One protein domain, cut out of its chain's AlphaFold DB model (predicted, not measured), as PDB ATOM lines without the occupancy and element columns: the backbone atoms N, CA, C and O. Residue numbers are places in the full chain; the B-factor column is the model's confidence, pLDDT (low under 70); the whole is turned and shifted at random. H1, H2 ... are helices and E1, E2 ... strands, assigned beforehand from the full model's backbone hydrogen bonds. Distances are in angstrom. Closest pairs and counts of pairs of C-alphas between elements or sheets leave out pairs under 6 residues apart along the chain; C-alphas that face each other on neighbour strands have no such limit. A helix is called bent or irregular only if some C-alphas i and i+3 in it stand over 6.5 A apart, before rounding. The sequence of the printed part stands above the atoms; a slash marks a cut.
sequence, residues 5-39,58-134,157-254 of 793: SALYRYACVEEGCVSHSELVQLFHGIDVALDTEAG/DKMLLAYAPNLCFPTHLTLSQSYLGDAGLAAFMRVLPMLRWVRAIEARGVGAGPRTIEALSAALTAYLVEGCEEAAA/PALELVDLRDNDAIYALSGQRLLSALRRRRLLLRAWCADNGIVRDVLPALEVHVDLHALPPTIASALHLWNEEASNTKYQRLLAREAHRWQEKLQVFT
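This is residues 5 to 39, 58 to 134 and 157 to 254 of the 793 residues of an uncharacterized protein of Porcisia hertigi (UniProt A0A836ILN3). The chain is wound in stacked turns: four short parallel strands make one side of a small solenoid, and H4, H5 and H6, side by side and running the same way, make the other. The hairpin of H1 and H2 covers one end at H4; long H7 passes the other end beside E4 and H6, and its residues 241 to 253 stick out as an arm. The printed part has 210 residues, with seven named helices and four named strands in the order H1 H2 H3 E1 H4 E2 H5 E3 H6 E4 H7; the sheet order is E1 E2 E3 E4, and the class is mixed. It is compact, with a radius of gyration of the C-alphas of 18.6 A and spans of 56 by 49 by 31 A.

Find C-alpha 5 at (79.871, 37.735, 78.957), where H1 begins, residues 5 to 15. H2 follows, residues 21 to 39, 26.5 A long, then short H3, residues 58 to 63. Look next for E1, residues 73 to 75; H4, 82 to 95, 21.1 A; E2, 101 to 103; H5, 111 to 132, 32.3 A; E3, 161 to 163; H6, 172 to 195, 35.1 A; and E4, 207 to 209. H7, residues 217 to 253, runs 52.5 A to C-alpha 253 at (110.318, 69.004, 94.603). H4 is only just irregular: C-alphas 91 and 94 are 6.9 A apart.

In the sheet, N 74 and O 101 of E1 and E2 are 2.9 A apart, N 102 and O 161 of E2 and E3 3.0 A, and N 162 and O 207 of E3 and E4 2.9 A, within hydrogen-bond range. E1, H4, E2 and E3, H6, E4 are strand-helix-strand units, two parallel neighbour strands with a helix between, each with a right-handed crossover. H4 touches H5 at a shallow tilt of 4 degrees, closest C-alphas Ala 87 and Thr 113, 4.0 A. H5 touches H6 at 6 degrees, also shallow, closest C-alphas Ser 118 and Ala 181, 5.3 A. H1 touches H4 at a steep tilt of 47 degrees, opposite ways, closest C-alphas Ala 11 and Ala 88, 4.8 A. H1 and H2 form a helical hairpin, closest C-alphas Ser 5 and Phe 27, 4.6 A. H7 touches H6 with residues 219 to 223 alone, closest C-alphas Ile 219 and Gln 176, 6.6 A, and only grazes the sheet with residues 223 to 234. H3 touches no helix. Every O i to N i+4 pair is within hydrogen-bond range in H1, H3, H6 and H7; in H2 14 of 15 are, in H4 8 of 10, in H5 12 of 18.

The C-alphas farthest apart, of Gly 16 and Thr 254, are 60.0 A apart. Residues 40 to 57 and 135 to 156 are not printed, with C-alpha gaps of 20.2 A and 16.5 A. Of the links printed whole, H6 to E4 is long. Mean pLDDT of the printed part is 71.4; residues 58 to 71 and 236 to 254 are among those under 70.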
ATOM      1  N   SER A   5      80.922  37.825  79.976       80.94
ATOM      2  CA  SER A   5      79.871  37.735  78.957       80.94
ATOM      3  C   SER A   5      78.924  36.557  79.198       80.94
ATOM      4  O   SER A   5      77.718  36.685  78.982       80.94
ATOM      5  N   ALA A   6      79.435  35.427  79.696       83.12
ATOM      6  CA  ALA A   6      78.624  34.266  80.054       83.12
ATOM      7  C   ALA A   6      77.799  34.526  81.322       83.12
ATOM      8  O   ALA A   6      76.621  34.179  81.357       83.12
ATOM      9  N   LEU A   7      78.385  35.196  82.320       81.62
ATOM     10  CA  LEU A   7      77.689  35.598  83.547       81.62
ATOM     11  C   LEU A   7      76.543  36.569  83.261       81.62
ATOM     12  O   LEU A   7      75.448  36.389  83.785       81.62
ATOM     13  N   TYR A   8      76.759  37.553  82.384       84.25
ATOM     14  CA  TYR A   8      75.690  38.456  81.963       84.25
ATOM     15  C   TYR A   8      74.576  37.721  81.213       84.25
ATOM     16  O   TYR A   8      73.404  37.912  81.521       84.25
ATOM     17  N   ARG A   9      74.920  36.813  80.288       85.44
ATOM     18  CA  ARG A   9      73.917  35.984  79.596       85.44
ATOM     19  C   ARG A   9      73.123  35.108  80.566       85.44
ATOM     20  O   ARG A   9      71.913  35.002  80.414       85.44
ATOM     21  N   TYR A  10      73.781  34.515  81.561       86.88
ATOM     22  CA  TYR A  10      73.120  33.724  82.597       86.88
ATOM     23  C   TYR A  10      72.172  34.583  83.446       86.88
ATOM     24  O   TYR A  10      71.012  34.221  83.617       86.88
ATOM     25  N   ALA A  11      72.615  35.769  83.878       83.81
ATOM     26  CA  ALA A  11      71.769  36.718  84.599       83.81
ATOM     27  C   ALA A  11      70.556  37.169  83.764       83.81
ATOM     28  O   ALA A  11      69.462  37.317  84.301       83.81
ATOM     29  N   CYS A  12      70.712  37.342  82.446       84.25
ATOM     30  CA  CYS A  12      69.585  37.632  81.556       84.25
ATOM     31  C   CYS A  12      68.574  36.477  81.498       84.25
ATOM     32  O   CYS A  12      67.369  36.722  81.514       84.25
ATOM     33  N   VAL A  13      69.047  35.226  81.479       88.44
ATOM     34  CA  VAL A  13      68.177  34.039  81.521       88.44
ATOM     35  C   VAL A  13      67.412  33.962  82.844       88.44
ATOM     36  O   VAL A  13      66.205  33.728  82.815       88.44
ATOM     37  N   GLU A  14      68.068  34.209  83.982       87.06
ATOM     38  CA  GLU A  14      67.400  34.243  85.295       87.06
ATOM     39  C   GLU A  14      66.334  35.344  85.378       87.06
ATOM     40  O   GLU A  14      65.248  35.117  85.913       87.06
ATOM     41  N   GLU A  15      66.601  36.511  84.789       86.38
ATOM     42  CA  GLU A  15      65.645  37.621  84.762       86.38
ATOM     43  C   GLU A  15      64.539  37.479  83.714       86.38
ATOM     44  O   GLU A  15      63.582  38.265  83.715       86.38
ATOM     45  N   GLY A  16      64.646  36.478  82.839       82.38
ATOM     46  CA  GLY A  16      63.717  36.255  81.737       82.38
ATOM     47  C   GLY A  16      63.796  37.331  80.653       82.38
ATOM     48  O   GLY A  16      62.772  37.668  80.060       82.38
ATOM     49  N   CYS A  17      64.981  37.897  80.402       84.00
ATOM     50  CA  CYS A  17      65.218  38.905  79.366       84.00
ATOM     51  C   CYS A  17      66.205  38.421  78.292       84.00
ATOM     52  O   CYS A  17      66.974  37.479  78.480       84.00
ATOM     53  N   VAL A  18      66.174  39.074  77.127       83.81
ATOM     54  CA  VAL A  18      67.139  38.815  76.052       83.81
ATOM     55  C   VAL A  18      68.414  39.600  76.345       83.81
ATOM     56  O   VAL A  18      68.358  40.786  76.663       83.81
ATOM     57  N   SER A  19      69.572  38.948  76.229       78.56
ATOM     58  CA  SER A  19      70.858  39.610  76.448       78.56
ATOM     59  C   SER A  19      71.098  40.714  75.419       78.56
ATOM     60  O   SER A  19      71.029  40.452  74.216       78.56
ATOM     61  N   HIS A  20      71.451  41.916  75.877       81.69
ATOM     62  CA  HIS A  20      71.759  43.040  74.994       81.69
ATOM     63  C   HIS A  20      73.069  42.792  74.236       81.69
ATOM     64  O   HIS A  20      74.119  42.583  74.852       81.69
ATOM     65  N   SER A  21      73.022  42.814  72.902       74.25
ATOM     66  CA  SER A  21      74.147  42.423  72.040       74.25
ATOM     67  C   SER A  21      75.402  43.257  72.280       74.25
ATOM     68  O   SER A  21      76.497  42.703  72.313       74.25
ATOM     69  N   GLU A  22      75.256  44.560  72.516       74.62
ATOM     70  CA  GLU A  22      76.392  45.464  72.740       74.62
ATOM     71  C   GLU A  22      77.046  45.252  74.112       74.62
ATOM     72  O   GLU A  22      78.268  45.274  74.222       74.62
ATOM     73  N   LEU A  23      76.258  44.950  75.154       75.44
ATOM     74  CA  LEU A  23      76.806  44.624  76.477       75.44
ATOM     75  C   LEU A  23      77.510  43.272  76.454       75.44
ATOM     76  O   LEU A  23      78.574  43.104  77.043       75.44
ATOM     77  N   VAL A  24      76.948  42.313  75.720       78.88
ATOM     78  CA  VAL A  24      77.594  41.026  75.474       78.88
ATOM     79  C   VAL A  24      78.906  41.209  74.713       78.88
ATOM     80  O   VAL A  24      79.880  40.560  75.073       78.88
ATOM     81  N   GLN A  25      78.960  42.078  73.699       74.31
ATOM     82  CA  GLN A  25      80.193  42.389  72.967       74.31
ATOM     83  C   GLN A  25      81.229  43.082  73.855       74.31
ATOM     84  O   GLN A  25      82.397  42.703  73.817       74.31
ATOM     85  N   LEU A  26      80.806  44.029  74.699       75.88
ATOM     86  CA  LEU A  26      81.673  44.687  75.675       75.88
ATOM     87  C   LEU A  26      82.296  43.668  76.633       75.88
ATOM     88  O   LEU A  26      83.517  43.603  76.768       75.88
ATOM     89  N   PHE A  27      81.468  42.838  77.267       76.75
ATOM     90  CA  PHE A  27      81.946  41.810  78.191       76.75
ATOM     91  C   PHE A  27      82.765  40.731  77.484       76.75
ATOM     92  O   PHE A  27      83.733  40.230  78.043       76.75
ATOM     93  N   HIS A  28      82.441  40.408  76.233       75.00
ATOM     94  CA  HIS A  28      83.239  39.478  75.445       75.00
ATOM     95  C   HIS A  28      84.619  40.056  75.117       75.00
ATOM     96  O   HIS A  28      85.609  39.342  75.220       75.00
ATOM     97  N   GLY A  29      84.713  41.349  74.797       68.75
ATOM     98  CA  GLY A  29      85.995  42.034  74.620       68.75
ATOM     99  C   GLY A  29      86.848  42.015  75.891       68.75
ATOM    100  O   GLY A  29      88.056  41.800  75.813       68.75
ATOM    101  N   ILE A  30      86.217  42.161  77.061       70.00
ATOM    102  CA  ILE A  30      86.885  42.026  78.365       70.00
ATOM    103  C   ILE A  30      87.361  40.586  78.586       70.00
ATOM    104  O   ILE A  30      88.502  40.379  78.987       70.00
ATOM    105  N   ASP A  31      86.521  39.595  78.285       72.56
ATOM    106  CA  ASP A  31      86.881  38.180  78.404       72.56
ATOM    107  C   ASP A  31      88.076  37.825  77.506       72.56
ATOM    108  O   ASP A  31      89.035  37.220  77.978       72.56
ATOM    109  N   VAL A  32      88.063  38.273  76.245       70.62
ATOM    110  CA  VAL A  32      89.156  38.053  75.283       70.62
ATOM    111  C   VAL A  32      90.448  38.720  75.750       70.62
ATOM    112  O   VAL A  32      91.497  38.084  75.695       70.62
ATOM    113  N   ALA A  33      90.386  39.960  76.248       63.94
ATOM    114  CA  ALA A  33      91.559  40.661  76.768       63.94
ATOM    115  C   ALA A  33      92.199  39.902  77.946       63.94
ATOM    116  O   ALA A  33      93.417  39.705  77.977       63.94
ATOM    117  N   LEU A  34      91.373  39.403  78.872       65.81
ATOM    118  CA  LEU A  34      91.829  38.622  80.025       65.81
ATOM    119  C   LEU A  34      92.399  37.247  79.633       65.81
ATOM    120  O   LEU A  34      93.315  36.755  80.298       65.81
ATOM    121  N   ASP A  35      91.888  36.629  78.567       64.31
ATOM    122  CA  ASP A  35      92.388  35.344  78.067       64.31
ATOM    123  C   ASP A  35      93.690  35.499  77.255       64.31
ATOM    124  O   ASP A  35      94.590  34.663  77.376       64.31
ATOM    125  N   THR A  36      93.857  36.591  76.495       59.53
ATOM    126  CA  THR A  36      95.109  36.875  75.764       59.53
ATOM    127  C   THR A  36      96.309  37.108  76.685       59.53
ATOM    128  O   THR A  36      97.420  36.696  76.353       59.53
ATOM    129  N   GLU A  37      96.102  37.705  77.861       54.47
ATOM    130  CA  GLU A  37      97.172  37.895  78.851       54.47
ATOM    131  C   GLU A  37      97.582  36.585  79.533       54.47
ATOM    132  O   GLU A  37      98.762  36.371  79.812       54.47
ATOM    133  N   ALA A  38      96.633  35.672  79.751       54.47
ATOM    134  CA  ALA A  38      96.931  34.362  80.320       54.47
ATOM    135  C   ALA A  38      97.808  33.515  79.381       54.47
ATOM    136  O   ALA A  38      98.766  32.894  79.836       54.47
ATOM    137  N   GLY A  39      97.540  33.552  78.070       48.66
ATOM    138  CA  GLY A  39      98.351  32.846  77.070       48.66
ATOM    139  C   GLY A  39      99.759  33.429  76.879       48.66
ATOM    140  O   GLY A  39     100.695  32.692  76.582       48.66
ATOM    141  N   ASP A  58      98.625  45.264  92.360       33.69
ATOM    142  CA  ASP A  58      98.678  46.641  91.846       33.69
ATOM    143  C   ASP A  58      99.882  46.985  90.958       33.69
ATOM    144  O   ASP A  58      99.851  47.982  90.237       33.69
ATOM    145  N   LYS A  59     100.930  46.157  90.941       27.34
ATOM    146  CA  LYS A  59     102.041  46.352  90.006       27.34
ATOM    147  C   LYS A  59     101.657  46.028  88.567       27.34
ATOM    148  O   LYS A  59     102.236  46.632  87.678       27.34
ATOM    149  N   MET A  60     100.655  45.185  88.307       30.50
ATOM    150  CA  MET A  60     100.189  44.957  86.936       30.50
ATOM    151  C   MET A  60      99.233  46.046  86.440       30.50
ATOM    152  O   MET A  60      99.311  46.385  85.275       30.50
ATOM    153  N   LEU A  61      98.445  46.713  87.289       35.38
ATOM    154  CA  LEU A  61      97.641  47.871  86.847       35.38
ATOM    155  C   LEU A  61      98.467  49.152  86.627       35.38
ATOM    156  O   LEU A  61      97.996  50.069  85.960       35.38
ATOM    157  N   LEU A  62      99.689  49.220  87.166       29.88
ATOM    158  CA  LEU A  62     100.631  50.321  86.924       29.88
ATOM    159  C   LEU A  62     101.759  49.970  85.939       29.88
ATOM    160  O   LEU A  62     102.397  50.885  85.426       29.88
ATOM    161  N   ALA A  63     102.003  48.683  85.658       27.36
ATOM    162  CA  ALA A  63     103.035  48.238  84.715       27.36
ATOM    163  C   ALA A  63     102.497  47.541  83.454       27.36
ATOM    164  O   ALA A  63     103.289  47.246  82.562       27.36
ATOM    165  N   TYR A  64     101.188  47.301  83.331       30.22
ATOM    166  CA  TYR A  64     100.607  46.876  82.058       30.22
ATOM    167  C   TYR A  64     100.277  48.095  81.212       30.22
ATOM    168  O   TYR A  64      99.677  49.054  81.685       30.22
ATOM    169  N   ALA A  65     100.769  48.037  79.977       27.30
ATOM    170  CA  ALA A  65     100.720  49.021  78.905       27.30
ATOM    171  C   ALA A  65      99.720  50.190  79.093       27.30
ATOM    172  O   ALA A  65      98.538  49.945  79.324       27.30
ATOM    173  N   PRO A  66     100.125  51.451  78.844       35.50
ATOM    174  CA  PRO A  66      99.277  52.651  78.966       35.50
ATOM    175  C   PRO A  66      98.034  52.704  78.041       35.50
ATOM    176  O   PRO A  66      97.428  53.762  77.904       35.50
ATOM    177  N   ASN A  67      97.639  51.595  77.408       32.62
ATOM    178  CA  ASN A  67      96.676  51.551  76.309       32.62
ATOM    179  C   ASN A  67      95.465  50.612  76.528       32.62
ATOM    180  O   ASN A  67      94.601  50.573  75.655       32.62
ATOM    181  N   LEU A  68      95.349  49.877  77.645       39.31
ATOM    182  CA  LEU A  68      94.153  49.069  77.963       39.31
ATOM    183  C   LEU A  68      93.401  49.662  79.164       39.31
ATOM    184  O   LEU A  68      93.640  49.332  80.323       39.31
ATOM    185  N   CYS A  69      92.478  50.578  78.871       49.00
ATOM    186  CA  CYS A  69      91.616  51.221  79.858       49.00
ATOM    187  C   CYS A  69      90.328  50.401  80.044       49.00
ATOM    188  O   CYS A  69      89.430  50.481  79.205       49.00
ATOM    189  N   PHE A  70      90.196  49.640  81.138       58.94
ATOM    190  CA  PHE A  70      88.887  49.082  81.511       58.94
ATOM    191  C   PHE A  70      87.891  50.230  81.743       58.94
ATOM    192  O   PHE A  70      88.245  51.214  82.403       58.94
ATOM    193  N   PRO A  71      86.649  50.135  81.241       68.00
ATOM    194  CA  PRO A  71      85.685  51.216  81.377       68.00
ATOM    195  C   PRO A  71      85.280  51.370  82.846       68.00
ATOM    196  O   PRO A  71      84.653  50.492  83.437       68.00
ATOM    197  N   THR A  72      85.657  52.496  83.446       73.31
ATOM    198  CA  THR A  72      85.293  52.863  84.823       73.31
ATOM    199  C   THR A  72      83.953  53.598  84.891       73.31
ATOM    200  O   THR A  72      83.332  53.636  85.952       73.31
ATOM    201  N   HIS A  73      83.488  54.141  83.765       80.31
ATOM    202  CA  HIS A  73      82.191  54.793  83.606       80.31
ATOM    203  C   HIS A  73      81.401  54.045  82.531       80.31
ATOM    204  O   HIS A  73      81.885  53.888  81.410       80.31
ATOM    205  N   LEU A  74      80.213  53.559  82.885       83.38
ATOM    206  CA  LEU A  74      79.319  52.848  81.975       83.38
ATOM    207  C   LEU A  74      78.062  53.683  81.745       83.38
ATOM    208  O   LEU A  74      77.266  53.874  82.665       83.38
ATOM    209  N   THR A  75      77.888  54.158  80.515       87.50
ATOM    210  CA  THR A  75      76.688  54.881  80.086       87.50
ATOM    211  C   THR A  75      75.743  53.909  79.394       87.50
ATOM    212  O   THR A  75      76.032  53.394  78.318       87.50
ATOM    213  N   LEU A  76      74.626  53.637  80.056       87.50
ATOM    214  CA  LEU A  76      73.524  52.784  79.622       87.50
ATOM    215  C   LEU A  76      72.268  53.603  79.311       87.50
ATOM    216  O   LEU A  76      71.212  53.011  79.109       87.50
ATOM    217  N   SER A  77      72.333  54.935  79.329       86.19
ATOM    218  CA  SER A  77      71.162  55.791  79.154       86.19
ATOM    219  C   SER A  77      70.441  55.496  77.838       86.19
ATOM    220  O   SER A  77      71.068  55.268  76.809       86.19
ATOM    221  N   GLN A  78      69.107  55.451  77.890       82.56
ATOM    222  CA  GLN A  78      68.242  55.199  76.729       82.56
ATOM    223  C   GLN A  78      68.554  53.896  75.963       82.56
ATOM    224  O   GLN A  78      68.169  53.738  74.812       82.56
ATOM    225  N   SER A  79      69.212  52.924  76.602       80.25
ATOM    226  CA  SER A  79      69.479  51.603  76.007       80.25
ATOM    227  C   SER A  79      68.249  50.690  75.958       80.25
ATOM    228  O   SER A  79      68.316  49.591  75.415       80.25
ATOM    229  N   TYR A  80      67.129  51.117  76.556       81.81
ATOM    230  CA  TYR A  80      65.874  50.362  76.625       81.81
ATOM    231  C   TYR A  80      66.031  48.917  77.134       81.81
ATOM    232  O   TYR A  80      65.231  48.046  76.790       81.81
ATOM    233  N   LEU A  81      67.029  48.646  77.988       82.50
ATOM    234  CA  LEU A  81      67.217  47.329  78.622       82.50
ATOM    235  C   LEU A  81      65.978  46.887  79.413       82.50
ATOM    236  O   LEU A  81      65.775  45.691  79.644       82.50
ATOM    237  N   GLY A  82      65.166  47.853  79.846       87.06
ATOM    238  CA  GLY A  82      64.008  47.633  80.689       87.06
ATOM    239  C   GLY A  82      64.392  47.119  82.073       87.06
ATOM    240  O   GLY A  82      65.566  46.925  82.404       87.06
ATOM    241  N   ASP A  83      63.373  46.864  82.888       89.81
ATOM    242  CA  ASP A  83      63.573  46.490  84.286       89.81
ATOM    243  C   ASP A  83      64.359  45.175  84.425       89.81
ATOM    244  O   ASP A  83      65.299  45.082  85.204       89.81
ATOM    245  N   ALA A  84      64.029  44.164  83.618       87.56
ATOM    246  CA  ALA A  84      64.688  42.860  83.669       87.56
ATOM    247  C   ALA A  84      66.128  42.888  83.116       87.56
ATOM    248  O   ALA A  84      67.016  42.242  83.670       87.56
ATOM    249  N   GLY A  85      66.389  43.633  82.034       86.25
ATOM    250  CA  GLY A  85      67.730  43.729  81.445       86.25
ATOM    251  C   GLY A  85      68.706  44.497  82.333       86.25
ATOM    252  O   GLY A  85      69.858  44.082  82.499       86.25
ATOM    253  N   LEU A  86      68.240  45.577  82.966       90.25
ATOM    254  CA  LEU A  86      69.053  46.338  83.908       90.25
ATOM    255  C   LEU A  86      69.216  45.597  85.245       90.25
ATOM    256  O   LEU A  86      70.309  45.605  85.808       90.25
ATOM    257  N   ALA A  87      68.199  44.871  85.721       90.06
ATOM    258  CA  ALA A  87      68.330  43.994  86.887       90.06
ATOM    259  C   ALA A  87      69.361  42.871  86.674       90.06
ATOM    260  O   ALA A  87      70.135  42.565  87.586       90.06
ATOM    261  N   ALA A  88      69.423  42.283  85.474       86.75
ATOM    262  CA  ALA A  88      70.448  41.301  85.118       86.75
ATOM    263  C   ALA A  88      71.855  41.920  85.178       86.75
ATOM    264  O   ALA A  88      72.767  41.339  85.765       86.75
ATOM    265  N   PHE A  89      72.019  43.138  84.654       89.19
ATOM    266  CA  PHE A  89      73.278  43.879  84.749       89.19
ATOM    267  C   PHE A  89      73.676  44.172  86.208       89.19
ATOM    268  O   PHE A  89      74.816  43.919  86.601       89.19
ATOM    269  N   MET A  90      72.736  44.630  87.045       90.19
ATOM    270  CA  MET A  90      73.006  44.937  88.457       90.19
ATOM    271  C   MET A  90      73.427  43.703  89.266       90.19
ATOM    272  O   MET A  90      74.232  43.833  90.184       90.19
ATOM    273  N   ARG A  91      72.972  42.494  88.909       87.38
ATOM    274  CA  ARG A  91      73.435  41.242  89.544       87.38
ATOM    275  C   ARG A  91      74.878  40.882  89.211       87.38
ATOM    276  O   ARG A  91      75.532  40.220  90.008       87.38
ATOM    277  N   VAL A  92      75.381  41.333  88.065       83.75
ATOM    278  CA  VAL A  92      76.782  41.137  87.660       83.75
ATOM    279  C   VAL A  92      77.693  42.208  88.272       83.75
ATOM    280  O   VAL A  92      78.901  42.005  88.366       83.75
ATOM    281  N   LEU A  93      77.133  43.316  88.775       83.25
ATOM    282  CA  LEU A  93      77.879  44.429  89.370       83.25
ATOM    283  C   LEU A  93      78.907  44.025  90.452       83.25
ATOM    284  O   LEU A  93      80.011  44.561  90.403       83.25
ATOM    285  N   PRO A  94      78.645  43.063  91.369       79.88
ATOM    286  CA  PRO A  94      79.651  42.490  92.285       79.88
ATOM    287  C   PRO A  94      80.948  42.026  91.630       79.88
ATOM    288  O   PRO A  94      82.016  42.139  92.235       79.88
ATOM    289  N   MET A  95      80.873  41.559  90.387       72.81
ATOM    290  CA  MET A  95      82.026  41.094  89.617       72.81
ATOM    291  C   MET A  95      82.725  42.233  88.861       72.81
ATOM    292  O   MET A  95      83.896  42.104  88.512       72.81
ATOM    293  N   LEU A  96      82.044  43.367  88.654       74.44
ATOM    294  CA  LEU A  96      82.546  44.561  87.965       74.44
ATOM    295  C   LEU A  96      83.184  45.550  88.955       74.44
ATOM    296  O   LEU A  96      82.841  46.732  89.012       74.44
ATOM    297  N   ARG A  97      84.126  45.068  89.773       70.12
ATOM    298  CA  ARG A  97      84.708  45.838  90.892       70.12
ATOM    299  C   ARG A  97      85.493  47.090  90.465       70.12
ATOM    300  O   ARG A  97      85.769  47.942  91.303       70.12
ATOM    301  N   TRP A  98      85.846  47.213  89.185       70.38
ATOM    302  CA  TRP A  98      86.530  48.384  88.620       70.38
ATOM    303  C   TRP A  98      85.576  49.520  88.224       70.38
ATOM    304  O   TRP A  98      86.028  50.651  88.024       70.38
ATOM    305  N   VAL A  99      84.275  49.239  88.098       77.19
ATOM    306  CA  VAL A  99      83.273  50.228  87.688       77.19
ATOM    307  C   VAL A  99      83.033  51.219  88.823       77.19
ATOM    308  O   VAL A  99      82.787  50.838  89.967       77.19
ATOM    309  N   ARG A 100      83.097  52.509  88.484       80.62
ATOM    310  CA  ARG A 100      82.931  53.635  89.408       80.62
ATOM    311  C   ARG A 100      81.620  54.371  89.210       80.62
ATOM    312  O   ARG A 100      81.033  54.825  90.190       80.62
ATOM    313  N   ALA A 101      81.152  54.480  87.972       84.56
ATOM    314  CA  ALA A 101      79.907  55.163  87.662       84.56
ATOM    315  C   ALA A 101      79.056  54.359  86.684       84.56
ATOM    316  O   ALA A 101      79.571  53.819  85.703       84.56
ATOM    317  N   ILE A 102      77.752  54.333  86.945       89.44
ATOM    318  CA  ILE A 102      76.743  53.776  86.048       89.44
ATOM    319  C   ILE A 102      75.711  54.864  85.780       89.44
ATOM    320  O   ILE A 102      75.057  55.340  86.707       89.44
ATOM    321  N   GLU A 103      75.552  55.240  84.519       91.31
ATOM    322  CA  GLU A 103      74.505  56.151  84.070       91.31
ATOM    323  C   GLU A 103      73.429  55.350  83.341       91.31
ATOM    324  O   GLU A 103      73.630  54.917  82.217       91.31
ATOM    325  N   ALA A 104      72.284  55.131  83.977       89.06
ATOM    326  CA  ALA A 104      71.178  54.331  83.456       89.06
ATOM    327  C   ALA A 104      69.879  55.153  83.418       89.06
ATOM    328  O   ALA A 104      68.818  54.710  83.874       89.06
ATOM    329  N   ARG A 105      69.962  56.366  82.854       89.12
ATOM    330  CA  ARG A 105      68.794  57.238  82.680       89.12
ATOM    331  C   ARG A 105      67.864  56.759  81.573       89.12
ATOM    332  O   ARG A 105      68.345  56.383  80.505       89.12
ATOM    333  N   GLY A 106      66.552  56.792  81.789       86.81
ATOM    334  CA  GLY A 106      65.588  56.462  80.729       86.81
ATOM    335  C   GLY A 106      65.704  55.037  80.182       86.81
ATOM    336  O   GLY A 106      65.388  54.791  79.023       86.81
ATOM    337  N   VAL A 107      66.207  54.096  80.985       86.75
ATOM    338  CA  VAL A 107      66.441  52.699  80.569       86.75
ATOM    339  C   VAL A 107      65.186  51.838  80.729       86.75
ATOM    340  O   VAL A 107      65.100  50.748  80.161       86.75
ATOM    341  N   GLY A 108      64.199  52.329  81.480       85.69
ATOM    342  CA  GLY A 108      63.023  51.571  81.895       85.69
ATOM    343  C   GLY A 108      63.265  50.781  83.182       85.69
ATOM    344  O   GLY A 108      62.711  49.696  83.345       85.69
ATOM    345  N   ALA A 109      64.115  51.297  84.078       87.19
ATOM    346  CA  ALA A 109      64.394  50.712  85.384       87.19
ATOM    347  C   ALA A 109      63.122  50.660  86.245       87.19
ATOM    348  O   ALA A 109      62.409  51.655  86.382       87.19
ATOM    349  N   GLY A 110      62.863  49.512  86.866       85.81
ATOM    350  CA  GLY A 110      61.698  49.289  87.714       85.81
ATOM    351  C   GLY A 110      62.055  48.593  89.033       85.81
ATOM    352  O   GLY A 110      63.203  48.634  89.494       85.81
ATOM    353  N   PRO A 111      61.071  47.969  89.702       87.31
ATOM    354  CA  PRO A 111      61.273  47.325  90.996       87.31
ATOM    355  C   PRO A 111      62.347  46.231  91.001       87.31
ATOM    356  O   PRO A 111      63.081  46.138  91.989       87.31
ATOM    357  N   ARG A 112      62.475  45.434  89.927       87.88
ATOM    358  CA  ARG A 112      63.466  44.343  89.865       87.88
ATOM    359  C   ARG A 112      64.886  44.886  89.818       87.88
ATOM    360  O   ARG A 112      65.768  44.361  90.491       87.88
ATOM    361  N   THR A 113      65.093  45.980  89.093       90.56
ATOM    362  CA  THR A 113      66.372  46.690  89.031       90.56
ATOM    363  C   THR A 113      66.776  47.183  90.410       90.56
ATOM    364  O   THR A 113      67.917  46.987  90.826       90.56
ATOM    365  N   ILE A 114      65.846  47.802  91.143       88.75
ATOM    366  CA  ILE A 114      66.128  48.324  92.483       88.75
ATOM    367  C   ILE A 114      66.403  47.191  93.474       88.75
ATOM    368  O   ILE A 114      67.272  47.333  94.335       88.75
ATOM    369  N   GLU A 115      65.707  46.062  93.354       88.50
ATOM    370  CA  GLU A 115      65.968  44.868  94.160       88.50
ATOM    371  C   GLU A 115      67.356  44.282  93.875       88.50
ATOM    372  O   GLU A 115      68.144  44.099  94.806       88.50
ATOM    373  N   ALA A 116      67.691  44.093  92.599       89.62
ATOM    374  CA  ALA A 116      68.999  43.619  92.163       89.62
ATOM    375  C   ALA A 116      70.128  44.567  92.592       89.62
ATOM    376  O   ALA A 116      71.135  44.112  93.125       89.62
ATOM    377  N   LEU A 117      69.943  45.883  92.444       90.19
ATOM    378  CA  LEU A 117      70.897  46.892  92.906       90.19
ATOM    379  C   LEU A 117      71.040  46.866  94.431       90.19
ATOM    380  O   LEU A 117      72.152  46.913  94.944       90.19
ATOM    381  N   SER A 118      69.940  46.759  95.177       88.38
ATOM    382  CA  SER A 118      69.968  46.697  96.646       88.38
ATOM    383  C   SER A 118      70.723  45.460  97.149       88.38
ATOM    384  O   SER A 118      71.519  45.552  98.094       88.38
ATOM    385  N   ALA A 119      70.504  44.313  96.498       85.69
ATOM    386  CA  ALA A 119      71.226  43.075  96.764       85.69
ATOM    387  C   ALA A 119      72.708  43.219  96.403       85.69
ATOM    388  O   ALA A 119      73.569  42.947  97.241       85.69
ATOM    389  N   ALA A 120      73.003  43.746  95.211       84.44
ATOM    390  CA  ALA A 120      74.357  44.000  94.746       84.44
ATOM    391  C   ALA A 120      75.108  44.922  95.705       84.44
ATOM    392  O   ALA A 120      76.167  44.545  96.169       84.44
ATOM    393  N   LEU A 121      74.548  46.063  96.117       81.19
ATOM    394  CA  LEU A 121      75.184  46.999  97.056       81.19
ATOM    395  C   LEU A 121      75.530  46.380  98.417       81.19
ATOM    396  O   LEU A 121      76.434  46.872  99.095       81.19
ATOM    397  N   THR A 122      74.819  45.324  98.813       74.12
ATOM    398  CA  THR A 122      75.084  44.580 100.048       74.12
ATOM    399  C   THR A 122      76.109  43.459  99.818       74.12
ATOM    400  O   THR A 122      77.008  43.289 100.635       74.12
ATOM    401  N   ALA A 123      76.027  42.737  98.693       69.62
ATOM    402  CA  ALA A 123      76.963  41.672  98.305       69.62
ATOM    403  C   ALA A 123      78.354  42.205  97.903       69.62
ATOM    404  O   ALA A 123      79.371  41.625  98.270       69.62
ATOM    405  N   TYR A 124      78.393  43.378  97.259       60.31
ATOM    406  CA  TYR A 124      79.578  44.152  96.852       60.31
ATOM    407  C   TYR A 124      80.507  44.487  98.039       60.31
ATOM    408  O   TYR A 124      81.629  44.941  97.834       60.31
ATOM    409  N   LEU A 125      80.047  44.268  99.279       53.84
ATOM    410  CA  LEU A 125      80.798  44.455 100.519       53.84
ATOM    411  C   LEU A 125      81.368  43.165 101.101       53.84
ATOM    412  O   LEU A 125      82.532  43.158 101.471       53.84
ATOM    413  N   VAL A 126      80.567  42.101 101.212       50.16
ATOM    414  CA  VAL A 126      80.949  40.889 101.962       50.16
ATOM    415  C   VAL A 126      82.137  40.193 101.293       50.16
ATOM    416  O   VAL A 126      83.154  39.961 101.934       50.16
ATOM    417  N   GLU A 127      82.084  39.999  99.975       50.97
ATOM    418  CA  GLU A 127      83.160  39.312  99.246       50.97
ATOM    419  C   GLU A 127      84.410  40.186  99.041       50.97
ATOM    420  O   GLU A 127      85.525  39.677  98.996       50.97
ATOM    421  N   GLY A 128      84.255  41.511  98.922       48.72
ATOM    422  CA  GLY A 128      85.390  42.430  98.735       48.72
ATOM    423  C   GLY A 128      86.205  42.664 100.011       48.72
ATOM    424  O   GLY A 128      87.399  42.951  99.947       48.72
ATOM    425  N   CYS A 129      85.560  42.533 101.169       46.16
ATOM    426  CA  CYS A 129      86.146  42.761 102.485       46.16
ATOM    427  C   CYS A 129      86.747  41.490 103.116       46.16
ATOM    428  O   CYS A 129      87.718  41.604 103.865       46.16
ATOM    429  N   GLU A 130      86.208  40.302 102.819       45.78
ATOM    430  CA  GLU A 130      86.727  39.015 103.317       45.78
ATOM    431  C   GLU A 130      87.998  38.561 102.571       45.78
ATOM    432  O   GLU A 130      88.953  38.110 103.202       45.78
ATOM    433  N   GLU A 131      88.081  38.758 101.248       43.56
ATOM    434  CA  GLU A 131      89.277  38.422 100.450       43.56
ATOM    435  C   GLU A 131      90.480  39.338 100.760       43.56
ATOM    436  O   GLU A 131      91.633  38.908 100.698       43.56
ATOM    437  N   ALA A 132      90.217  40.591 101.146       40.56
ATOM    438  CA  ALA A 132      91.222  41.579 101.546       40.56
ATOM    439  C   ALA A 132      92.001  41.187 102.813       40.56
ATOM    440  O   ALA A 132      93.181  41.511 102.939       40.56
ATOM    441  N   ALA A 133      91.350  40.488 103.746       38.50
ATOM    442  CA  ALA A 133      91.962  40.032 104.993       38.50
ATOM    443  C   ALA A 133      92.858  38.788 104.806       38.50
ATOM    444  O   ALA A 133      93.641  38.460 105.694       38.50
ATOM    445  N   ALA A 134      92.758  38.095 103.665       34.09
ATOM    446  CA  ALA A 134      93.432  36.820 103.408       34.09
ATOM    447  C   ALA A 134      94.764  36.937 102.632       34.09
ATOM    448  O   ALA A 134      95.434  35.924 102.413       34.09
ATOM    449  N   PRO A 157      85.137  48.845  97.906       55.19
ATOM    450  CA  PRO A 157      84.388  48.805  96.652       55.19
ATOM    451  C   PRO A 157      84.329  50.133  95.864       55.19
ATOM    452  O   PRO A 157      83.896  51.144  96.405       55.19
ATOM    453  N   ALA A 158      84.675  50.142  94.569       61.41
ATOM    454  CA  ALA A 158      84.953  51.365  93.792       61.41
ATOM    455  C   ALA A 158      83.731  52.167  93.287       61.41
ATOM    456  O   ALA A 158      83.913  53.219  92.679       61.41
ATOM    457  N   LEU A 159      82.504  51.690  93.516       74.94
ATOM    458  CA  LEU A 159      81.289  52.337  93.018       74.94
ATOM    459  C   LEU A 159      80.998  53.665  93.746       74.94
ATOM    460  O   LEU A 159      80.789  53.691  94.965       74.94
ATOM    461  N   GLU A 160      80.942  54.750  92.974       81.94
ATOM    462  CA  GLU A 160      80.805  56.141  93.424       81.94
ATOM    463  C   GLU A 160      79.498  56.800  92.944       81.94
ATOM    464  O   GLU A 160      78.989  57.703  93.616       81.94
ATOM    465  N   LEU A 161      78.936  56.380  91.806       86.94
ATOM    466  CA  LEU A 161      77.713  56.963  91.241       86.94
ATOM    467  C   LEU A 161      76.827  55.909  90.569       86.94
ATOM    468  O   LEU A 161      77.303  55.109  89.763       86.94
ATOM    469  N   VAL A 162      75.526  55.973  90.846       89.50
ATOM    470  CA  VAL A 162      74.482  55.288  90.074       89.50
ATOM    471  C   VAL A 162      73.384  56.295  89.741       89.50
ATOM    472  O   VAL A 162      72.730  56.817  90.640       89.50
ATOM    473  N   ASP A 163      73.185  56.585  88.460       90.44
ATOM    474  CA  ASP A 163      72.166  57.525  87.989       90.44
ATOM    475  C   ASP A 163      71.009  56.775  87.326       90.44
ATOM    476  O   ASP A 163      71.198  56.076  86.335       90.44
ATOM    477  N   LEU A 164      69.817  56.903  87.901       88.81
ATOM    478  CA  LEU A 164      68.576  56.233  87.512       88.81
ATOM    479  C   LEU A 164      67.450  57.245  87.243       88.81
ATOM    480  O   LEU A 164      66.278  56.876  87.316       88.81
ATOM    481  N   ARG A 165      67.769  58.512  86.961       88.50
ATOM    482  CA  ARG A 165      66.771  59.516  86.550       88.50
ATOM    483  C   ARG A 165      66.074  59.150  85.239       88.50
ATOM    484  O   ARG A 165      66.529  58.274  84.509       88.50
ATOM    485  N   ASP A 166      64.967  59.806  84.947       84.62
ATOM    486  CA  ASP A 166      64.112  59.570  83.782       84.62
ATOM    487  C   ASP A 166      63.554  58.132  83.707       84.62
ATOM    488  O   ASP A 166      63.264  57.623  82.627       84.62
ATOM    489  N   ASN A 167      63.434  57.431  84.841       82.81
ATOM    490  CA  ASN A 167      62.839  56.092  84.901       82.81
ATOM    491  C   ASN A 167      61.480  56.161  85.614       82.81
ATOM    492  O   ASN A 167      61.398  56.140  86.843       82.81
ATOM    493  N   ASP A 168      60.407  56.172  84.823       67.75
ATOM    494  CA  ASP A 168      59.031  56.435  85.274       67.75
ATOM    495  C   ASP A 168      58.462  55.408  86.283       67.75
ATOM    496  O   ASP A 168      57.432  55.648  86.912       67.75
ATOM    497  N   ALA A 169      59.115  54.250  86.454       64.12
ATOM    498  CA  ALA A 169      58.621  53.114  87.241       64.12
ATOM    499  C   ALA A 169      59.256  52.963  88.643       64.12
ATOM    500  O   ALA A 169      59.063  51.936  89.308       64.12
ATOM    501  N   ILE A 170      60.015  53.950  89.136       62.25
ATOM    502  CA  ILE A 170      60.612  53.883  90.483       62.25
ATOM    503  C   ILE A 170      59.562  54.257  91.546       62.25
ATOM    504  O   ILE A 170      59.423  55.404  91.955       62.25
ATOM    505  N   TYR A 171      58.817  53.256  92.019       64.25
ATOM    506  CA  TYR A 171      57.765  53.429  93.030       64.25
ATOM    507  C   TYR A 171      58.293  53.686  94.458       64.25
ATOM    508  O   TYR A 171      59.391  53.274  94.843       64.25
ATOM    509  N   ALA A 172      57.422  54.250  95.304       61.16
ATOM    510  CA  ALA A 172      57.625  54.506  96.735       61.16
ATOM    511  C   ALA A 172      58.248  53.341  97.539       61.16
ATOM    512  O   ALA A 172      59.166  53.549  98.335       61.16
ATOM    513  N   LEU A 173      57.770  52.111  97.317       62.44
ATOM    514  CA  LEU A 173      58.261  50.899  97.993       62.44
ATOM    515  C   LEU A 173      59.705  50.551  97.597       62.44
ATOM    516  O   LEU A 173      60.483  50.083  98.430       62.44
ATOM    517  N   SER A 174      60.080  50.819  96.347       77.06
ATOM    518  CA  SER A 174      61.429  50.583  95.827       77.06
ATOM    519  C   SER A 174      62.424  51.602  96.393       77.06
ATOM    520  O   SER A 174      63.519  51.224  96.811       77.06
ATOM    521  N   GLY A 175      62.023  52.873  96.526       78.44
ATOM    522  CA  GLY A 175      62.855  53.919  97.137       78.44
ATOM    523  C   GLY A 175      63.217  53.639  98.603       78.44
ATOM    524  O   GLY A 175      64.362  53.840  99.016       78.44
ATOM    525  N   GLN A 176      62.281  53.095  99.391       83.75
ATOM    526  CA  GLN A 176      62.553  52.715 100.784       83.75
ATOM    527  C   GLN A 176      63.552  51.553 100.880       83.75
ATOM    528  O   GLN A 176      64.449  51.577 101.728       83.75
ATOM    529  N   ARG A 177      63.426  50.552  99.998       84.88
ATOM    530  CA  ARG A 177      64.367  49.423  99.917       84.88
ATOM    531  C   ARG A 177      65.772  49.897  99.559       84.88
ATOM    532  O   ARG A 177      66.712  49.550 100.272       84.88
ATOM    533  N   LEU A 178      65.897  50.768  98.560       85.94
ATOM    534  CA  LEU A 178      67.173  51.363  98.166       85.94
ATOM    535  C   LEU A 178      67.838  52.120  99.326       85.94
ATOM    536  O   LEU A 178      68.997  51.863  99.649       85.94
ATOM    537  N   LEU A 179      67.097  52.994 100.018       84.81
ATOM    538  CA  LEU A 179      67.612  53.704 101.194       84.81
ATOM    539  C   LEU A 179      68.042  52.748 102.312       84.81
ATOM    540  O   LEU A 179      69.065  52.976 102.963       84.81
ATOM    541  N   SER A 180      67.285  51.673 102.544       87.31
ATOM    542  CA  SER A 180      67.648  50.663 103.541       87.31
ATOM    543  C   SER A 180      68.943  49.930 103.169       87.31
ATOM    544  O   SER A 180      69.799  49.742 104.034       87.31
ATOM    545  N   ALA A 181      69.138  49.612 101.886       85.56
ATOM    546  CA  ALA A 181      70.349  48.982 101.373       85.56
ATOM    547  C   ALA A 181      71.560  49.920 101.461       85.56
ATOM    548  O   ALA A 181      72.619  49.503 101.922       85.56
ATOM    549  N   LEU A 182      71.397  51.205 101.125       86.31
ATOM    550  CA  LEU A 182      72.437  52.227 101.281       86.31
ATOM    551  C   LEU A 182      72.872  52.377 102.746       86.31
ATOM    552  O   LEU A 182      74.064  52.315 103.060       86.31
ATOM    553  N   ARG A 183      71.907  52.495 103.668       86.00
ATOM    554  CA  ARG A 183      72.179  52.566 105.114       86.00
ATOM    555  C   ARG A 183      72.875  51.306 105.617       86.00
ATOM    556  O   ARG A 183      73.873  51.413 106.328       86.00
ATOM    557  N   ARG A 184      72.391  50.127 105.218       83.06
ATOM    558  CA  ARG A 184      72.995  48.837 105.571       83.06
ATOM    559  C   ARG A 184      74.425  48.738 105.050       83.06
ATOM    560  O   ARG A 184      75.314  48.404 105.825       83.06
ATOM    561  N   ARG A 185      74.665  49.121 103.792       81.44
ATOM    562  CA  ARG A 185      76.004  49.193 103.194       81.44
ATOM    563  C   ARG A 185      76.938  50.058 104.031       81.44
ATOM    564  O   ARG A 185      78.023  49.621 104.392       81.44
ATOM    565  N   ARG A 186      76.507  51.265 104.399       79.69
ATOM    566  CA  ARG A 186      77.314  52.182 105.217       79.69
ATOM    567  C   ARG A 186      77.609  51.639 106.613       79.69
ATOM    568  O   ARG A 186      78.713  51.845 107.107       79.69
ATOM    569  N   LEU A 187      76.651  50.968 107.249       80.25
ATOM    570  CA  LEU A 187      76.862  50.342 108.557       80.25
ATOM    571  C   LEU A 187      77.867  49.189 108.477       80.25
ATOM    572  O   LEU A 187      78.796  49.161 109.275       80.25
ATOM    573  N   LEU A 188      77.723  48.301 107.489       74.69
ATOM    574  CA  LEU A 188      78.643  47.178 107.273       74.69
ATOM    575  C   LEU A 188      80.063  47.658 106.967       74.69
ATOM    576  O   LEU A 188      81.021  47.180 107.559       74.69
ATOM    577  N   LEU A 189      80.188  48.674 106.113       72.75
ATOM    578  CA  LEU A 189      81.457  49.329 105.812       72.75
ATOM    579  C   LEU A 189      82.128  49.929 107.051       72.75
ATOM    580  O   LEU A 189      83.332  49.794 107.239       72.75
ATOM    581  N   ARG A 190      81.347  50.593 107.908       74.69
ATOM    582  CA  ARG A 190      81.852  51.170 109.161       74.69
ATOM    583  C   ARG A 190      82.292  50.101 110.153       74.69
ATOM    584  O   ARG A 190      83.319  50.297 110.791       74.69
ATOM    585  N   ALA A 191      81.525  49.019 110.277       74.31
ATOM    586  CA  ALA A 191      81.876  47.886 111.125       74.31
ATOM    587  C   ALA A 191      83.186  47.246 110.645       74.31
ATOM    588  O   ALA A 191      84.137  47.167 111.413       74.31
ATOM    589  N   TRP A 192      83.295  46.950 109.348       72.31
ATOM    590  CA  TRP A 192      84.518  46.394 108.770       72.31
ATOM    591  C   TRP A 192      85.738  47.312 108.948       72.31
ATOM    592  O   TRP A 192      86.815  46.841 109.310       72.31
ATOM    593  N   CYS A 193      85.592  48.628 108.752       69.81
ATOM    594  CA  CYS A 193      86.687  49.569 109.011       69.81
ATOM    595  C   CYS A 193      87.103  49.599 110.487       69.81
ATOM    596  O   CYS A 193      88.294  49.718 110.767       69.81
ATOM    597  N   ALA A 194      86.146  49.494 111.416       71.81
ATOM    598  CA  ALA A 194      86.438  49.443 112.846       71.81
ATOM    599  C   ALA A 194      87.210  48.168 113.216       71.81
ATOM    600  O   ALA A 194      88.209  48.259 113.927       71.81
ATOM    601  N   ASP A 195      86.808  47.019 112.668       70.81
ATOM    602  CA  ASP A 195      87.446  45.722 112.925       70.81
ATOM    603  C   ASP A 195      88.875  45.638 112.355       70.81
ATOM    604  O   ASP A 195      89.722  44.937 112.901       70.81
ATOM    605  N   ASN A 196      89.171  46.393 111.289       64.00
ATOM    606  CA  ASN A 196      90.479  46.395 110.619       64.00
ATOM    607  C   ASN A 196      91.357  47.615 110.962       64.00
ATOM    608  O   ASN A 196      92.398  47.819 110.338       64.00
ATOM    609  N   GLY A 197      90.952  48.454 111.925       59.47
ATOM    610  CA  GLY A 197      91.717  49.643 112.332       59.47
ATOM    611  C   GLY A 197      91.872  50.707 111.232       59.47
ATOM    612  O   GLY A 197      92.807  51.508 111.266       59.47
ATOM    613  N   ILE A 198      90.974  50.718 110.244       59.09
ATOM    614  CA  ILE A 198      91.033  51.598 109.073       59.09
ATOM    615  C   ILE A 198      90.374  52.939 109.406       59.09
ATOM    616  O   ILE A 198      89.235  52.995 109.873       59.09
ATOM    617  N   VAL A 199      91.084  54.038 109.129       55.91
ATOM    618  CA  VAL A 199      90.599  55.413 109.334       55.91
ATOM    619  C   VAL A 199      89.304  55.651 108.539       55.91
ATOM    620  O   VAL A 199      89.162  55.207 107.400       55.91
ATOM    621  N   ARG A 200      88.348  56.387 109.128       51.97
ATOM    622  CA  ARG A 200      87.012  56.679 108.552       51.97
ATOM    623  C   ARG A 200      87.041  57.263 107.127       51.97
ATOM    624  O   ARG A 200      86.052  57.129 106.404       51.97
ATOM    625  N   ASP A 201      88.160  57.849 106.711       51.53
ATOM    626  CA  ASP A 201      88.323  58.564 105.443       51.53
ATOM    627  C   ASP A 201      88.378  57.673 104.194       51.53
ATOM    628  O   ASP A 201      88.323  58.195 103.080       51.53
ATOM    629  N   VAL A 202      88.397  56.342 104.333       53.12
ATOM    630  CA  VAL A 202      88.562  55.407 103.199       53.12
ATOM    631  C   VAL A 202      87.217  54.965 102.566       53.12
ATOM    632  O   VAL A 202      87.187  54.527 101.421       53.12
ATOM    633  N   LEU A 203      86.062  55.152 103.225       61.34
ATOM    634  CA  LEU A 203      84.744  54.640 102.774       61.34
ATOM    635  C   LEU A 203      84.159  55.242 101.469       61.34
ATOM    636  O   LEU A 203      83.658  56.360 101.520       61.34
ATOM    637  N   PRO A 204      84.149  54.566 100.307       64.81
ATOM    638  CA  PRO A 204      83.691  55.118  99.020       64.81
ATOM    639  C   PRO A 204      82.280  55.725  99.090       64.81
ATOM    640  O   PRO A 204      81.291  55.033  99.359       64.81
ATOM    641  N   ALA A 205      82.214  57.043  98.866       74.81
ATOM    642  CA  ALA A 205      80.979  57.811  98.867       74.81
ATOM    643  C   ALA A 205      80.172  57.481  97.607       74.81
ATOM    644  O   ALA A 205      80.636  57.710  96.492       74.81
ATOM    645  N   LEU A 206      78.978  56.920  97.808       84.44
ATOM    646  CA  LEU A 206      78.080  56.491  96.741       84.44
ATOM    647  C   LEU A 206      76.898  57.447  96.655       84.44
ATOM    648  O   LEU A 206      76.109  57.539  97.598       84.44
ATOM    649  N   GLU A 207      76.778  58.100  95.510       87.62
ATOM    650  CA  GLU A 207      75.597  58.867  95.134       87.62
ATOM    651  C   GLU A 207      74.640  57.990  94.333       87.62
ATOM    652  O   GLU A 207      75.072  57.222  93.467       87.62
ATOM    653  N   VAL A 208      73.343  58.126  94.610       87.81
ATOM    654  CA  VAL A 208      72.295  57.476  93.822       87.81
ATOM    655  C   VAL A 208      71.277  58.522  93.395       87.81
ATOM    656  O   VAL A 208      70.552  59.070  94.227       87.81
ATOM    657  N   HIS A 209      71.256  58.838  92.103       88.50
ATOM    658  CA  HIS A 209      70.357  59.843  91.537       88.50
ATOM    659  C   HIS A 209      69.103  59.148  91.002       88.50
ATOM    660  O   HIS A 209      69.195  58.158  90.289       88.50
ATOM    661  N   VAL A 210      67.933  59.655  91.368       85.94
ATOM    662  CA  VAL A 210      66.603  59.187  90.939       85.94
ATOM    663  C   VAL A 210      65.690  60.408  90.854       85.94
ATOM    664  O   VAL A 210      65.983  61.435  91.477       85.94
ATOM    665  N   ASP A 211      64.568  60.301  90.150       84.56
ATOM    666  CA  ASP A 211      63.603  61.398  90.078       84.56
ATOM    667  C   ASP A 211      62.888  61.572  91.415       84.56
ATOM    668  O   ASP A 211      61.994  60.811  91.789       84.56
ATOM    669  N   LEU A 212      63.286  62.603  92.161       80.25
ATOM    670  CA  LEU A 212      62.756  62.875  93.500       80.25
ATOM    671  C   LEU A 212      61.239  63.110  93.489       80.25
ATOM    672  O   LEU A 212      60.570  62.796  94.471       80.25
ATOM    673  N   HIS A 213      60.694  63.612  92.378       80.62
ATOM    674  CA  HIS A 213      59.257  63.826  92.190       80.62
ATOM    675  C   HIS A 213      58.453  62.521  92.095       80.62
ATOM    676  O   HIS A 213      57.258  62.530  92.383       80.62
ATOM    677  N   ALA A 214      59.093  61.403  91.737       75.12
ATOM    678  CA  ALA A 214      58.466  60.083  91.686       75.12
ATOM    679  C   ALA A 214      58.440  59.376  93.060       75.12
ATOM    680  O   ALA A 214      57.818  58.323  93.217       75.12
ATOM    681  N   LEU A 215      59.090  59.954  94.080       79.75
ATOM    682  CA  LEU A 215      59.203  59.380  95.420       79.75
ATOM    683  C   LEU A 215      58.312  60.100  96.447       79.75
ATOM    684  O   LEU A 215      58.068  61.302  96.343       79.75
ATOM    685  N   PRO A 216      57.878  59.404  97.517       84.44
ATOM    686  CA  PRO A 216      57.263  60.053  98.667       84.44
ATOM    687  C   PRO A 216      58.186  61.129  99.260       84.44
ATOM    688  O   PRO A 216      59.391  60.880  99.369       84.44
ATOM    689  N   PRO A 217      57.650  62.264  99.746       83.56
ATOM    690  CA  PRO A 217      58.451  63.393 100.228       83.56
ATOM    691  C   PRO A 217      59.496  63.009 101.281       83.56
ATOM    692  O   PRO A 217      60.633  63.458 101.230       83.56
ATOM    693  N   THR A 218      59.144  62.111 102.203       84.38
ATOM    694  CA  THR A 218      60.051  61.632 103.257       84.38
ATOM    695  C   THR A 218      61.239  60.840 102.708       84.38
ATOM    696  O   THR A 218      62.351  60.953 103.221       84.38
ATOM    697  N   ILE A 219      61.017  60.051 101.654       83.38
ATOM    698  CA  ILE A 219      62.047  59.255 100.975       83.38
ATOM    699  C   ILE A 219      62.904  60.170 100.096       83.38
ATOM    700  O   ILE A 219      64.129  60.069 100.137       83.38
ATOM    701  N   ALA A 220      62.276  61.099  99.371       82.62
ATOM    702  CA  ALA A 220      62.958  62.095  98.553       82.62
ATOM    703  C   ALA A 220      63.912  62.962  99.392       82.62
ATOM    704  O   ALA A 220      65.090  63.076  99.058       82.62
ATOM    705  N   SER A 221      63.452  63.493 100.532       85.31
ATOM    706  CA  SER A 221      64.297  64.268 101.451       85.31
ATOM    707  C   SER A 221      65.438  63.434 102.038       85.31
ATOM    708  O   SER A 221      66.569  63.904 102.114       85.31
ATOM    709  N   ALA A 222      65.179  62.180 102.423       84.06
ATOM    710  CA  ALA A 222      66.215  61.306 102.974       84.06
ATOM    711  C   ALA A 222      67.299  60.948 101.944       84.06
ATOM    712  O   ALA A 222      68.471  60.835 102.306       84.06
ATOM    713  N   LEU A 223      66.922  60.768 100.676       83.50
ATOM    714  CA  LEU A 223      67.866  60.489  99.598       83.50
ATOM    715  C   LEU A 223      68.633  61.745  99.164       83.50
ATOM    716  O   LEU A 223      69.827  61.658  98.894       83.50
ATOM    717  N   HIS A 224      67.986  62.912  99.173       85.06
ATOM    718  CA  HIS A 224      68.666  64.192  98.968       85.06
ATOM    719  C   HIS A 224      69.761  64.406 100.019       85.06
ATOM    720  O   HIS A 224      70.909  64.653  99.660       85.06
ATOM    721  N   LEU A 225      69.430  64.255 101.306       86.06
ATOM    722  CA  LEU A 225      70.400  64.387 102.400       86.06
ATOM    723  C   LEU A 225      71.552  63.381 102.272       86.06
ATOM    724  O   LEU A 225      72.704  63.716 102.533       86.06
ATOM    725  N   TRP A 226      71.256  62.150 101.840       87.69
ATOM    726  CA  TRP A 226      72.286  61.148 101.566       87.69
ATOM    727  C   TRP A 226      73.251  61.595 100.465       87.69
ATOM    728  O   TRP A 226      74.466  61.488 100.633       87.69
ATOM    729  N   ASN A 227      72.722  62.076  99.337       86.00
ATOM    730  CA  ASN A 227      73.538  62.508  98.206       86.00
ATOM    731  C   ASN A 227      74.365  63.744  98.553       86.00
ATOM    732  O   ASN A 227      75.539  63.785  98.211       86.00
ATOM    733  N   GLU A 228      73.805  64.695  99.297       83.06
ATOM    734  CA  GLU A 228      74.536  65.862  99.797       83.06
ATOM    735  C   GLU A 228      75.720  65.452 100.687       83.06
ATOM    736  O   GLU A 228      76.846  65.910 100.496       83.06
ATOM    737  N   GLU A 229      75.509  64.506 101.607       81.81
ATOM    738  CA  GLU A 229      76.579  63.963 102.447       81.81
ATOM    739  C   GLU A 229      77.638  63.202 101.626       81.81
ATOM    740  O   GLU A 229      78.845  63.331 101.872       81.81
ATOM    741  N   ALA A 230      77.208  62.426 100.627       78.94
ATOM    742  CA  ALA A 230      78.104  61.708  99.727       78.94
ATOM    743  C   ALA A 230      78.945  62.676  98.879       78.94
ATOM    744  O   ALA A 230      80.164  62.513  98.813       78.94
ATOM    745  N   SER A 231      78.333  63.711  98.298       75.12
ATOM    746  CA  SER A 231      79.021  64.743  97.518       75.12
ATOM    747  C   SER A 231      79.981  65.558  98.382       75.12
ATOM    748  O   SER A 231      81.121  65.763  97.969       75.12
ATOM    749  N   ASN A 232      79.600  65.916  99.612       77.56
ATOM    750  CA  ASN A 232      80.505  66.560 100.569       77.56
ATOM    751  C   ASN A 232      81.710  65.669 100.899       77.56
ATOM    752  O   ASN A 232      82.846  66.137 100.901       77.56
ATOM    753  N   THR A 233      81.495  64.365 101.091       74.06
ATOM    754  CA  THR A 233      82.583  63.404 101.335       74.06
ATOM    755  C   THR A 233      83.492  63.253 100.107       74.06
ATOM    756  O   THR A 233      84.716  63.200 100.241       74.06
ATOM    757  N   LYS A 234      82.930  63.199  98.889       72.12
ATOM    758  CA  LYS A 234      83.717  63.179  97.643       72.12
ATOM    759  C   LYS A 234      84.516  64.460  97.466       72.12
ATOM    760  O   LYS A 234      85.684  64.380  97.107       72.12
ATOM    761  N   TYR A 235      83.913  65.610  97.747       71.06
ATOM    762  CA  TYR A 235      84.567  66.909  97.682       71.06
ATOM    763  C   TYR A 235      85.723  66.994  98.682       71.06
ATOM    764  O   TYR A 235      86.845  67.296  98.290       71.06
ATOM    765  N   GLN A 236      85.508  66.594  99.938       69.12
ATOM    766  CA  GLN A 236      86.568  66.500 100.946       69.12
ATOM    767  C   GLN A 236      87.698  65.556 100.523       69.12
ATOM    768  O   GLN A 236      88.864  65.846 100.762       69.12
ATOM    769  N   ARG A 237      87.386  64.448  99.844       66.31
ATOM    770  CA  ARG A 237      88.405  63.539  99.294       66.31
ATOM    771  C   ARG A 237      89.117  64.076  98.086       66.31
ATOM    772  O   ARG A 237      90.283  63.756  97.907       66.31
ATOM    773  N   LEU A 238      88.423  64.803  97.229       63.12
ATOM    774  CA  LEU A 238      89.033  65.475  96.103       63.12
ATOM    775  C   LEU A 238      90.013  66.510  96.644       63.12
ATOM    776  O   LEU A 238      91.174  66.452  96.273       63.12
ATOM    777  N   LEU A 239      89.606  67.302  97.639       57.69
ATOM    778  CA  LEU A 239      90.489  68.205  98.371       57.69
ATOM    779  C   LEU A 239      91.641  67.472  99.066       57.69
ATOM    780  O   LEU A 239      92.768  67.933  98.982       57.69
ATOM    781  N   ALA A 240      91.411  66.320  99.702       60.16
ATOM    782  CA  ALA A 240      92.463  65.547 100.366       60.16
ATOM    783  C   ALA A 240      93.414  64.856  99.375       60.16
ATOM    784  O   ALA A 240      94.610  64.782  99.624       60.16
ATOM    785  N   ARG A 241      92.915  64.364  98.234       55.09
ATOM    786  CA  ARG A 241      93.716  63.792  97.136       55.09
ATOM    787  C   ARG A 241      94.463  64.870  96.383       55.09
ATOM    788  O   ARG A 241      95.570  64.616  95.935       55.09
ATOM    789  N   GLU A 242      93.872  66.041  96.207       47.59
ATOM    790  CA  GLU A 242      94.558  67.202  95.667       47.59
ATOM    791  C   GLU A 242      95.613  67.657  96.655       47.59
ATOM    792  O   GLU A 242      96.753  67.757  96.242       47.59
ATOM    793  N   ALA A 243      95.303  67.781  97.945       46.88
ATOM    794  CA  ALA A 243      96.277  68.057  98.995       46.88
ATOM    795  C   ALA A 243      97.402  67.014  99.013       46.88
ATOM    796  O   ALA A 243      98.560  67.402  99.051       46.88
ATOM    797  N   HIS A 244      97.097  65.717  98.881       44.50
ATOM    798  CA  HIS A 244      98.087  64.638  98.818       44.50
ATOM    799  C   HIS A 244      98.874  64.636  97.503       44.50
ATOM    800  O   HIS A 244     100.078  64.450  97.533       44.50
ATOM    801  N   ARG A 245      98.256  64.891  96.342       42.66
ATOM    802  CA  ARG A 245      98.967  65.083  95.059       42.66
ATOM    803  C   ARG A 245      99.836  66.328  95.094       42.66
ATOM    804  O   ARG A 245     100.901  66.341  94.493       42.66
ATOM    805  N   TRP A 246      99.380  67.372  95.770       38.28
ATOM    806  CA  TRP A 246     100.160  68.557  96.079       38.28
ATOM    807  C   TRP A 246     101.330  68.178  96.991       38.28
ATOM    808  O   TRP A 246     102.448  68.583  96.704       38.28
ATOM    809  N   GLN A 247     101.120  67.323  97.995       39.44
ATOM    810  CA  GLN A 247     102.147  66.797  98.902       39.44
ATOM    811  C   GLN A 247     103.145  65.852  98.206       39.44
ATOM    812  O   GLN A 247     104.335  65.907  98.487       39.44
ATOM    813  N   GLU A 248     102.702  65.026  97.257       37.59
ATOM    814  CA  GLU A 248     103.535  64.157  96.417       37.59
ATOM    815  C   GLU A 248     104.312  64.964  95.385       37.59
ATOM    816  O   GLU A 248     105.498  64.726  95.188       37.59
ATOM    817  N   LYS A 249     103.689  65.971  94.763       35.44
ATOM    818  CA  LYS A 249     104.404  66.929  93.916       35.44
ATOM    819  C   LYS A 249     105.432  67.702  94.742       35.44
ATOM    820  O   LYS A 249     106.561  67.839  94.296       35.44
ATOM    821  N   LEU A 250     105.110  68.089  95.978       32.28
ATOM    822  CA  LEU A 250     106.070  68.624  96.952       32.28
ATOM    823  C   LEU A 250     107.161  67.598  97.333       32.28
ATOM    824  O   LEU A 250     108.301  67.998  97.545       32.28
ATOM    825  N   GLN A 251     106.878  66.286  97.355       28.94
ATOM    826  CA  GLN A 251     107.898  65.231  97.505       28.94
ATOM    827  C   GLN A 251     108.784  65.044  96.263       28.94
ATOM    828  O   GLN A 251     109.931  64.630  96.393       28.94
ATOM    829  N   VAL A 252     108.285  65.363  95.067       29.80
ATOM    830  CA  VAL A 252     109.075  65.414  93.823       29.80
ATOM    831  C   VAL A 252     109.950  66.679  93.775       29.80
ATOM    832  O   VAL A 252     111.026  66.649  93.183       29.80
ATOM    833  N   PHE A 253     109.540  67.763  94.449       27.64
ATOM    834  CA  PHE A 253     110.318  69.004  94.603       27.64
ATOM    835  C   PHE A 253     111.212  69.053  95.854       27.64
ATOM    836  O   PHE A 253     112.101  69.899  95.936       27.64
ATOM    837  N   THR A 254     111.041  68.142  96.814       29.48
ATOM    838  CA  THR A 254     112.038  67.910  97.864       29.48
ATOM    839  C   THR A 254     113.027  66.884  97.337       29.48
ATOM    840  O   THR A 254     112.692  65.732  97.085       29.48
TER     841      THR A 254